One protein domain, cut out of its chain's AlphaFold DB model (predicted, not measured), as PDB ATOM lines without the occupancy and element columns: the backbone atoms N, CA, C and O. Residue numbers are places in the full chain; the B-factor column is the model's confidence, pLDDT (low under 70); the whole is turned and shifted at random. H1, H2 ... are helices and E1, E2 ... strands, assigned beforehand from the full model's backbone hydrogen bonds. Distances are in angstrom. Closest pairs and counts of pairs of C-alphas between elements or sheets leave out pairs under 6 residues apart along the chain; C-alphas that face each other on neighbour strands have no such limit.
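Overview. This is residues 276 to 343 of the 343 residues of the protein "tRNA-synt_1 domain-containing protein" of Magnaporthe oryzae (strain 70-15 / ATCC MYA-4617 / FGSC 8958) (UniProt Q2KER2). Parallel strands E1 and E2 make the middle, with helices H1 and H2 packed on E2. Hairpin E3 E4 lies near E1's start; residues 277 to 282 stick out. The 68 printed residues are mixed in class and only just compact, close to loose: radius of gyration of the C-alphas 13.1 A, spans 38 by 27 by 22 A.

Arrangement. E1, residues 287 to 293, H1, residues 296 to 303, H2, residues 308 to 313, and E2, residues 315 to 321, form a strand-helix-strand unit, parallel strands joined through helices, crossover right-handed. N 290 and O 317 are 2.8 A apart. Every helix O i to N i+4 pair is within hydrogen-bond range. The closest C-alphas of H1 and E2, Val 299 and Leu 320, are 6.2 A apart. E3, residues 333 to 335, and E4, residues 340 to 342, form an antiparallel hairpin; N 334 and O 341 are 3.2 A apart.

Along the chain. E1 begins at C-alpha 287 (97.863, 30.809, -55.004); E4 ends at C-alpha 342 (96.480, 37.835, -65.948).

Size, cuts and confidence. The printed part has no cut; link E2 to E3 is long; residues 322 to 343 have pLDDT under 70.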
ATOM      1  N   ARG A 276      95.538  37.063 -46.514       85.25
ATOM      2  CA  ARG A 276      94.438  36.462 -47.297       85.25
ATOM      3  C   ARG A 276      93.092  37.004 -46.830       85.25
ATOM      4  O   ARG A 276      92.304  37.441 -47.663       85.25
ATOM      5  N   GLU A 277      92.875  37.029 -45.521       86.81
ATOM      6  CA  GLU A 277      91.640  37.501 -44.895       86.81
ATOM      7  C   GLU A 277      91.342  38.964 -45.245       86.81
ATOM      8  O   GLU A 277      90.243  39.277 -45.691       86.81
ATOM      9  N   ARG A 278      92.350  39.846 -45.192       86.81
ATOM     10  CA  ARG A 278      92.217  41.258 -45.605       86.81
ATOM     11  C   ARG A 278      91.813  41.451 -47.066       86.81
ATOM     12  O   ARG A 278      91.336  42.522 -47.428       86.81
ATOM     13  N   ARG A 279      92.056  40.455 -47.918       83.19
ATOM     14  CA  ARG A 279      91.662  40.458 -49.335       83.19
ATOM     15  C   ARG A 279      90.458  39.553 -49.609       83.19
ATOM     16  O   ARG A 279      90.158  39.314 -50.774       83.19
ATOM     17  N   SER A 280      89.808  39.033 -48.565       85.56
ATOM     18  CA  SER A 280      88.681  38.096 -48.650       85.56
ATOM     19  C   SER A 280      88.973  36.857 -49.508       85.56
ATOM     20  O   SER A 280      88.089  36.329 -50.179       85.56
ATOM     21  N   ILE A 281      90.226  36.384 -49.505       82.00
ATOM     22  CA  ILE A 281      90.642  35.175 -50.227       82.00
ATOM     23  C   ILE A 281      90.499  33.972 -49.295       82.00
ATOM     24  O   ILE A 281      91.098  33.933 -48.219       82.00
ATOM     25  N   ILE A 282      89.751  32.961 -49.730       83.00
ATOM     26  CA  ILE A 282      89.550  31.719 -48.976       83.00
ATOM     27  C   ILE A 282      90.871  30.935 -48.919       83.00
ATOM     28  O   ILE A 282      91.564  30.790 -49.923       83.00
ATOM     29  N   GLN A 283      91.228  30.383 -47.752       81.06
ATOM     30  CA  GLN A 283      92.497  29.656 -47.565       81.06
ATOM     31  C   GLN A 283      92.644  28.427 -48.478       81.06
ATOM     32  O   GLN A 283      93.749  28.125 -48.920       81.06
ATOM     33  N   LYS A 284      91.526  27.767 -48.798       83.81
ATOM     34  CA  LYS A 284      91.458  26.615 -49.710       83.81
ATOM     35  C   LYS A 284      91.763  26.972 -51.168       83.81
ATOM     36  O   LYS A 284      92.013  26.073 -51.960       83.81
ATOM     37  N   THR A 285      91.731  28.253 -51.535       82.88
ATOM     38  CA  THR A 285      92.051  28.686 -52.895       82.88
ATOM     39  C   THR A 285      93.572  28.692 -53.085       82.88
ATOM     40  O   THR A 285      94.256  29.434 -52.368       82.88
ATOM     41  N   PRO A 286      94.113  27.898 -54.029       83.56
ATOM     42  CA  PRO A 286      95.546  27.866 -54.284       83.56
ATOM     43  C   PRO A 286      96.013  29.214 -54.827       83.56
ATOM     44  O   PRO A 286      95.305  29.883 -55.586       83.56
ATOM     45  N   LEU A 287      97.216  29.627 -54.440       80.62
ATOM     46  CA  LEU A 287      97.863  30.809 -55.004       80.62
ATOM     47  C   LEU A 287      99.035  30.410 -55.879       80.62
ATOM     48  O   LEU A 287      99.775  29.493 -55.543       80.62
ATOM     49  N   LEU A 288      99.224  31.154 -56.966       76.69
ATOM     50  CA  LEU A 288     100.323  30.916 -57.888       76.69
ATOM     51  C   LEU A 288     101.672  31.219 -57.235       76.69
ATOM     52  O   LEU A 288     102.542  30.360 -57.211       76.69
ATOM     53  N   SER A 289     101.830  32.421 -56.681       77.12
ATOM     54  CA  SER A 289     103.087  32.834 -56.071       77.12
ATOM     55  C   SER A 289     102.890  33.678 -54.813       77.12
ATOM     56  O   SER A 289     101.888  34.387 -54.647       77.12
ATOM     57  N   LEU A 290     103.865  33.592 -53.912       79.94
ATOM     58  CA  LEU A 290     103.982  34.399 -52.706       79.94
ATOM     59  C   LEU A 290     105.395  34.968 -52.618       79.94
ATOM     60  O   LEU A 290     106.354  34.215 -52.529       79.94
ATOM     61  N   VAL A 291     105.506  36.293 -52.594       81.25
ATOM     62  CA  VAL A 291     106.786  36.982 -52.403       81.25
ATOM     63  C   VAL A 291     106.907  37.419 -50.947       81.25
ATOM     64  O   VAL A 291     106.007  38.085 -50.426       81.25
ATOM     65  N   VAL A 292     108.010  37.056 -50.297       79.19
ATOM     66  CA  VAL A 292     108.298  37.379 -48.895       79.19
ATOM     67  C   VAL A 292     109.615  38.129 -48.821       79.19
ATOM     68  O   VAL A 292     110.634  37.666 -49.327       79.19
ATOM     69  N   ILE A 293     109.587  39.287 -48.167       83.19
ATOM     70  CA  ILE A 293     110.770  40.112 -47.944       83.19
ATOM     71  C   ILE A 293     111.038  40.133 -46.448       83.19
ATOM     72  O   ILE A 293     110.197  40.598 -45.678       83.19
ATOM     73  N   ALA A 294     112.189  39.609 -46.049       83.44
ATOM     74  CA  ALA A 294     112.579  39.475 -44.653       83.44
ATOM     75  C   ALA A 294     114.105  39.487 -44.519       83.44
ATOM     76  O   ALA A 294     114.823  39.473 -45.517       83.44
ATOM     77  N   ASP A 295     114.594  39.513 -43.283       85.25
ATOM     78  CA  ASP A 295     116.026  39.457 -43.006       85.25
ATOM     79  C   ASP A 295     116.634  38.133 -43.490       85.25
ATOM     80  O   ASP A 295     115.964  37.100 -43.555       85.25
ATOM     81  N   THR A 296     117.931  38.144 -43.801       85.56
ATOM     82  CA  THR A 296     118.652  36.968 -44.320       85.56
ATOM     83  C   THR A 296     118.536  35.754 -43.401       85.56
ATOM     84  O   THR A 296     118.393  34.633 -43.883       85.56
ATOM     85  N   GLN A 297     118.529  35.977 -42.084       86.62
ATOM     86  CA  GLN A 297     118.366  34.916 -41.092       86.62
ATOM     87  C   GLN A 297     116.985  34.250 -41.167       86.62
ATOM     88  O   GLN A 297     116.894  33.030 -41.074       86.62
ATOM     89  N   PHE A 298     115.927  35.037 -41.373       86.12
ATOM     90  CA  PHE A 298     114.567  34.522 -41.520       86.12
ATOM     91  C   PHE A 298     114.422  33.718 -42.812       86.12
ATOM     92  O   PHE A 298     113.833  32.643 -42.808       86.12
ATOM     93  N   VAL A 299     114.984  34.226 -43.914       85.31
ATOM     94  CA  VAL A 299     114.966  33.524 -45.203       85.31
ATOM     95  C   VAL A 299     115.637  32.157 -45.073       85.31
ATOM     96  O   VAL A 299     115.014  31.159 -45.411       85.31
ATOM     97  N   ALA A 300     116.834  32.097 -44.484       86.44
ATOM     98  CA  ALA A 300     117.546  30.838 -44.267       86.44
ATOM     99  C   ALA A 300     116.772  29.854 -43.366       86.44
ATOM    100  O   ALA A 300     116.793  28.646 -43.595       86.44
ATOM    101  N   ASP A 301     116.074  30.362 -42.346       88.56
ATOM    102  CA  ASP A 301     115.276  29.535 -41.440       88.56
ATOM    103  C   ASP A 301     114.043  28.933 -42.128       88.56
ATOM    104  O   ASP A 301     113.728  27.770 -41.882       88.56
ATOM    105  N   ILE A 302     113.376  29.688 -43.008       85.88
ATOM    106  CA  ILE A 302     112.228  29.202 -43.787       85.88
ATOM    107  C   ILE A 302     112.672  28.266 -44.917       85.88
ATOM    108  O   ILE A 302     112.026  27.246 -45.135       85.88
ATOM    109  N   GLU A 303     113.784  28.557 -45.598       85.00
ATOM    110  CA  GLU A 303     114.353  27.663 -46.620       85.00
ATOM    111  C   GLU A 303     114.741  26.301 -46.034       85.00
ATOM    112  O   GLU A 303     114.543  25.270 -46.672       85.00
ATOM    113  N   ALA A 304     115.219  26.276 -44.785       87.50
ATOM    114  CA  ALA A 304     115.547  25.037 -44.085       87.50
ATOM    115  C   ALA A 304     114.327  24.145 -43.771       87.50
ATOM    116  O   ALA A 304     114.520  23.008 -43.349       87.50
ATOM    117  N   LEU A 305     113.099  24.651 -43.927       84.19
ATOM    118  CA  LEU A 305     111.849  23.918 -43.685       84.19
ATOM    119  C   LEU A 305     111.239  23.335 -44.975       84.19
ATOM    120  O   LEU A 305     110.123  22.813 -44.947       84.19
ATOM    121  N   GLU A 306     111.978  23.395 -46.088       80.81
ATOM    122  CA  GLU A 306     111.635  22.786 -47.379       80.81
ATOM    123  C   GLU A 306     110.238  23.194 -47.901       80.81
ATOM    124  O   GLU A 306     109.906  24.380 -47.945       80.81
ATOM    125  N   SER A 307     109.416  22.232 -48.347       83.50
ATOM    126  CA  SER A 307     108.104  22.483 -48.963       83.50
ATOM    127  C   SER A 307     106.995  22.785 -47.957       83.50
ATOM    128  O   SER A 307     105.937  23.279 -48.348       83.50
ATOM    129  N   TYR A 308     107.220  22.529 -46.665       86.75
ATOM    130  CA  TYR A 308     106.161  22.568 -45.659       86.75
ATOM    131  C   TYR A 308     105.407  23.911 -45.607       86.75
ATOM    132  O   TYR A 308     104.173  23.905 -45.603       86.75
ATOM    133  N   PRO A 309     106.077  25.084 -45.640       83.19
ATOM    134  CA  PRO A 309     105.369  26.361 -45.649       83.19
ATOM    135  C   PRO A 309     104.515  26.582 -46.908       83.19
ATOM    136  O   PRO A 309     103.502  27.278 -46.838       83.19
ATOM    137  N   ALA A 310     104.904  26.017 -48.055       81.81
ATOM    138  CA  ALA A 310     104.149  26.126 -49.304       81.81
ATOM    139  C   ALA A 310     102.881  25.258 -49.265       81.81
ATOM    140  O   ALA A 310     101.798  25.741 -49.616       81.81
ATOM    141  N   ASP A 311     103.007  24.032 -48.750       85.81
ATOM    142  CA  ASP A 311     101.902  23.089 -48.571       85.81
ATOM    143  C   ASP A 311     100.863  23.639 -47.582       85.81
ATOM    144  O   ASP A 311      99.673  23.731 -47.896       85.81
ATOM    145  N   GLU A 312     101.319  24.123 -46.424       86.50
ATOM    146  CA  GLU A 312     100.459  24.684 -45.376       86.50
ATOM    147  C   GLU A 312      99.735  25.964 -45.827       86.50
ATOM    148  O   GLU A 312      98.603  26.255 -45.425       86.50
ATOM    149  N   LEU A 313     100.371  26.750 -46.699       83.25
ATOM    150  CA  LEU A 313      99.771  27.953 -47.260       83.25
ATOM    151  C   LEU A 313      98.977  27.691 -48.538       83.25
ATOM    152  O   LEU A 313      98.296  28.616 -48.990       83.25
ATOM    153  N   ASN A 314      98.993  26.482 -49.102       84.75
ATOM    154  CA  ASN A 314      98.411  26.171 -50.408       84.75
ATOM    155  C   ASN A 314      98.875  27.188 -51.473       84.75
ATOM    156  O   ASN A 314      98.083  27.968 -52.025       84.75
ATOM    157  N   VAL A 315     100.194  27.278 -51.647       82.06
ATOM    158  CA  VAL A 315     100.872  28.161 -52.605       82.06
ATOM    159  C   VAL A 315     101.781  27.309 -53.482       82.06
ATOM    160  O   VAL A 315     102.497  26.463 -52.967       82.06
ATOM    161  N   LEU A 316     101.766  27.543 -54.794       79.12
ATOM    162  CA  LEU A 316     102.594  26.789 -55.738       79.12
ATOM    163  C   LEU A 316     104.066  27.224 -55.706       79.12
ATOM    164  O   LEU A 316     104.950  26.384 -55.817       79.12
ATOM    165  N   GLU A 317     104.335  28.521 -55.545       77.12
ATOM    166  CA  GLU A 317     105.693  29.072 -55.531       77.12
ATOM    167  C   GLU A 317     105.879  30.100 -54.403       77.12
ATOM    168  O   GLU A 317     105.123  31.070 -54.289       77.12
ATOM    169  N   VAL A 318     106.907  29.921 -53.570       79.06
ATOM    170  CA  VAL A 318     107.293  30.889 -52.530       79.06
ATOM    171  C   VAL A 318     108.643  31.494 -52.902       79.06
ATOM    172  O   VAL A 318     109.665  30.820 -52.870       79.06
ATOM    173  N   ALA A 319     108.644  32.779 -53.250       78.94
ATOM    174  CA  ALA A 319     109.845  33.544 -53.553       78.94
ATOM    175  C   ALA A 319     110.282  34.331 -52.308       78.94
ATOM    176  O   ALA A 319     109.601  35.265 -51.877       78.94
ATOM    177  N   LEU A 320     111.421  33.954 -51.728       78.00
ATOM    178  CA  LEU A 320     112.010  34.616 -50.565       78.00
ATOM    179  C   LEU A 320     113.099  35.591 -51.028       78.00
ATOM    180  O   LEU A 320     113.871  35.296 -51.939       78.00
ATOM    181  N   THR A 321     113.154  36.799 -50.468       76.62
ATOM    182  CA  THR A 321     114.155  37.798 -50.877       76.62
ATOM    183  C   THR A 321     114.635  38.626 -49.686       76.62
ATOM    184  O   THR A 321     113.843  39.276 -49.011       76.62
ATOM    185  N   GLY A 322     115.956  38.660 -49.467       66.50
ATOM    186  CA  GLY A 322     116.593  39.489 -48.431       66.50
ATOM    187  C   GLY A 322     116.769  40.970 -48.802       66.50
ATOM    188  O   GLY A 322     117.007  41.820 -47.949       66.50
ATOM    189  N   THR A 323     116.654  41.313 -50.087       59.62
ATOM    190  CA  THR A 323     116.826  42.683 -50.591       59.62
ATOM    191  C   THR A 323     115.488  43.385 -50.813       59.62
ATOM    192  O   THR A 323     114.624  42.860 -51.507       59.62
ATOM    193  N   ARG A 324     115.360  44.633 -50.335       52.06
ATOM    194  CA  ARG A 324     114.211  45.558 -50.509       52.06
ATOM    195  C   ARG A 324     113.875  45.954 -51.967       52.06
ATOM    196  O   ARG A 324     113.240  46.982 -52.192       52.06
ATOM    197  N   LYS A 325     114.305  45.206 -52.988       44.00
ATOM    198  CA  LYS A 325     114.002  45.538 -54.388       44.00
ATOM    199  C   LYS A 325     112.599  45.042 -54.749       44.00
ATOM    200  O   LYS A 325     112.383  43.865 -54.993       44.00
ATOM    201  N   TRP A 326     111.660  45.985 -54.799       43.47
ATOM    202  CA  TRP A 326     110.231  45.823 -55.102       43.47
ATOM    203  C   TRP A 326     109.905  45.317 -56.522       43.47
ATOM    204  O   TRP A 326     108.742  45.084 -56.841       43.47
ATOM    205  N   THR A 327     110.889  45.231 -57.417       33.47
ATOM    206  CA  THR A 327     110.655  45.447 -58.855       33.47
ATOM    207  C   THR A 327     110.341  44.222 -59.703       33.47
ATOM    208  O   THR A 327     110.205  44.362 -60.911       33.47
ATOM    209  N   THR A 328     110.145  43.038 -59.137       36.91
ATOM    210  CA  THR A 328     109.796  41.867 -59.955       36.91
ATOM    211  C   THR A 328     108.969  40.887 -59.133       36.91
ATOM    212  O   THR A 328     109.226  40.726 -57.949       36.91
ATOM    213  N   PHE A 329     107.990  40.230 -59.765       42.03
ATOM    214  CA  PHE A 329     107.227  39.070 -59.258       42.03
ATOM    215  C   PHE A 329     105.835  39.270 -58.638       42.03
ATOM    216  O   PHE A 329     105.319  38.345 -58.019       42.03
ATOM    217  N   ILE A 330     105.121  40.367 -58.913       40.50
ATOM    218  CA  ILE A 330     103.648  40.354 -58.777       40.50
ATOM    219  C   ILE A 330     103.011  40.304 -60.169       40.50
ATOM    220  O   ILE A 330     102.432  41.277 -60.644       40.50
ATOM    221  N   ARG A 331     103.097  39.150 -60.847       37.66
ATOM    222  CA  ARG A 331     102.100  38.817 -61.876       37.66
ATOM    223  C   ARG A 331     100.871  38.307 -61.139       37.66
ATOM    224  O   ARG A 331     100.803  37.149 -60.743       37.66
ATOM    225  N   LYS A 332      99.918  39.203 -60.907       37.06
ATOM    226  CA  LYS A 332      98.610  38.865 -60.354       37.06
ATOM    227  C   LYS A 332      97.927  37.946 -61.376       37.06
ATOM    228  O   LYS A 332      97.521  38.393 -62.442       37.06
ATOM    229  N   ARG A 333      97.869  36.641 -61.102       44.84
ATOM    230  CA  ARG A 333      96.988  35.728 -61.833       44.84
ATOM    231  C   ARG A 333      95.936  35.194 -60.883       44.84
ATOM    232  O   ARG A 333      96.273  34.652 -59.834       44.84
ATOM    233  N   VAL A 334      94.671  35.409 -61.225       46.12
ATOM    234  CA  VAL A 334      93.527  34.949 -60.434       46.12
ATOM    235  C   VAL A 334      93.044  33.636 -61.040       46.12
ATOM    236  O   VAL A 334      92.891  33.525 -62.254       46.12
ATOM    237  N   TRP A 335      92.844  32.624 -60.199       44.97
ATOM    238  CA  TRP A 335      92.296  31.338 -60.614       44.97
ATOM    239  C   TRP A 335      90.777  31.455 -60.782       44.97
ATOM    240  O   TRP A 335      90.069  31.684 -59.804       44.97
ATOM    241  N   THR A 336      90.271  31.298 -62.006       51.12
ATOM    242  CA  THR A 336      88.827  31.364 -62.314       51.12
ATOM    243  C   THR A 336      88.154  29.987 -62.388       51.12
ATOM    244  O   THR A 336      87.014  29.882 -62.824       51.12
ATOM    245  N   GLY A 337      88.833  28.917 -61.957       49.97
ATOM    246  CA  GLY A 337      88.293  27.551 -61.975       49.97
ATOM    247  C   GLY A 337      88.547  26.761 -63.264       49.97
ATOM    248  O   GLY A 337      88.257  25.570 -63.288       49.97
ATOM    249  N   GLN A 338      89.123  27.380 -64.304       42.66
ATOM    250  CA  GLN A 338      89.519  26.691 -65.546       42.66
ATOM    251  C   GLN A 338      90.914  27.091 -66.062       42.66
ATOM    252  O   GLN A 338      91.624  26.231 -66.570       42.66
ATOM    253  N   LEU A 339      91.341  28.353 -65.911       41.91
ATOM    254  CA  LEU A 339      92.644  28.862 -66.375       41.91
ATOM    255  C   LEU A 339      93.166  29.975 -65.448       41.91
ATOM    256  O   LEU A 339      92.394  30.695 -64.817       41.91
ATOM    257  N   TRP A 340      94.491  30.147 -65.399       43.66
ATOM    258  CA  TRP A 340      95.141  31.283 -64.737       43.66
ATOM    259  C   TRP A 340      95.154  32.495 -65.675       43.66
ATOM    260  O   TRP A 340      95.975  32.555 -66.595       43.66
ATOM    261  N   THR A 341      94.285  33.479 -65.450       40.72
ATOM    262  CA  THR A 341      94.258  34.718 -66.247       40.72
ATOM    263  C   THR A 341      95.126  35.801 -65.608       40.72
ATOM    264  O   THR A 341      95.207  35.888 -64.385       40.72
ATOM    265  N   ASN A 342      95.813  36.615 -66.424       36.44
ATOM    266  CA  ASN A 342      96.480  37.835 -65.948       36.44
ATOM    267  C   ASN A 342      95.408  38.833 -65.486       36.44
ATOM    268  O   ASN A 342      94.461  39.072 -66.233       36.44
ATOM    269  N   GLY A 343      95.565  39.405 -64.294       36.81
ATOM    270  CA  GLY A 343      94.682  40.438 -63.749       36.81
ATOM    271  C   GLY A 343      95.425  41.643 -63.207       36.81
ATOM    272  O   GLY A 343      96.672  41.593 -63.106       36.81
TER     273      GLY A 343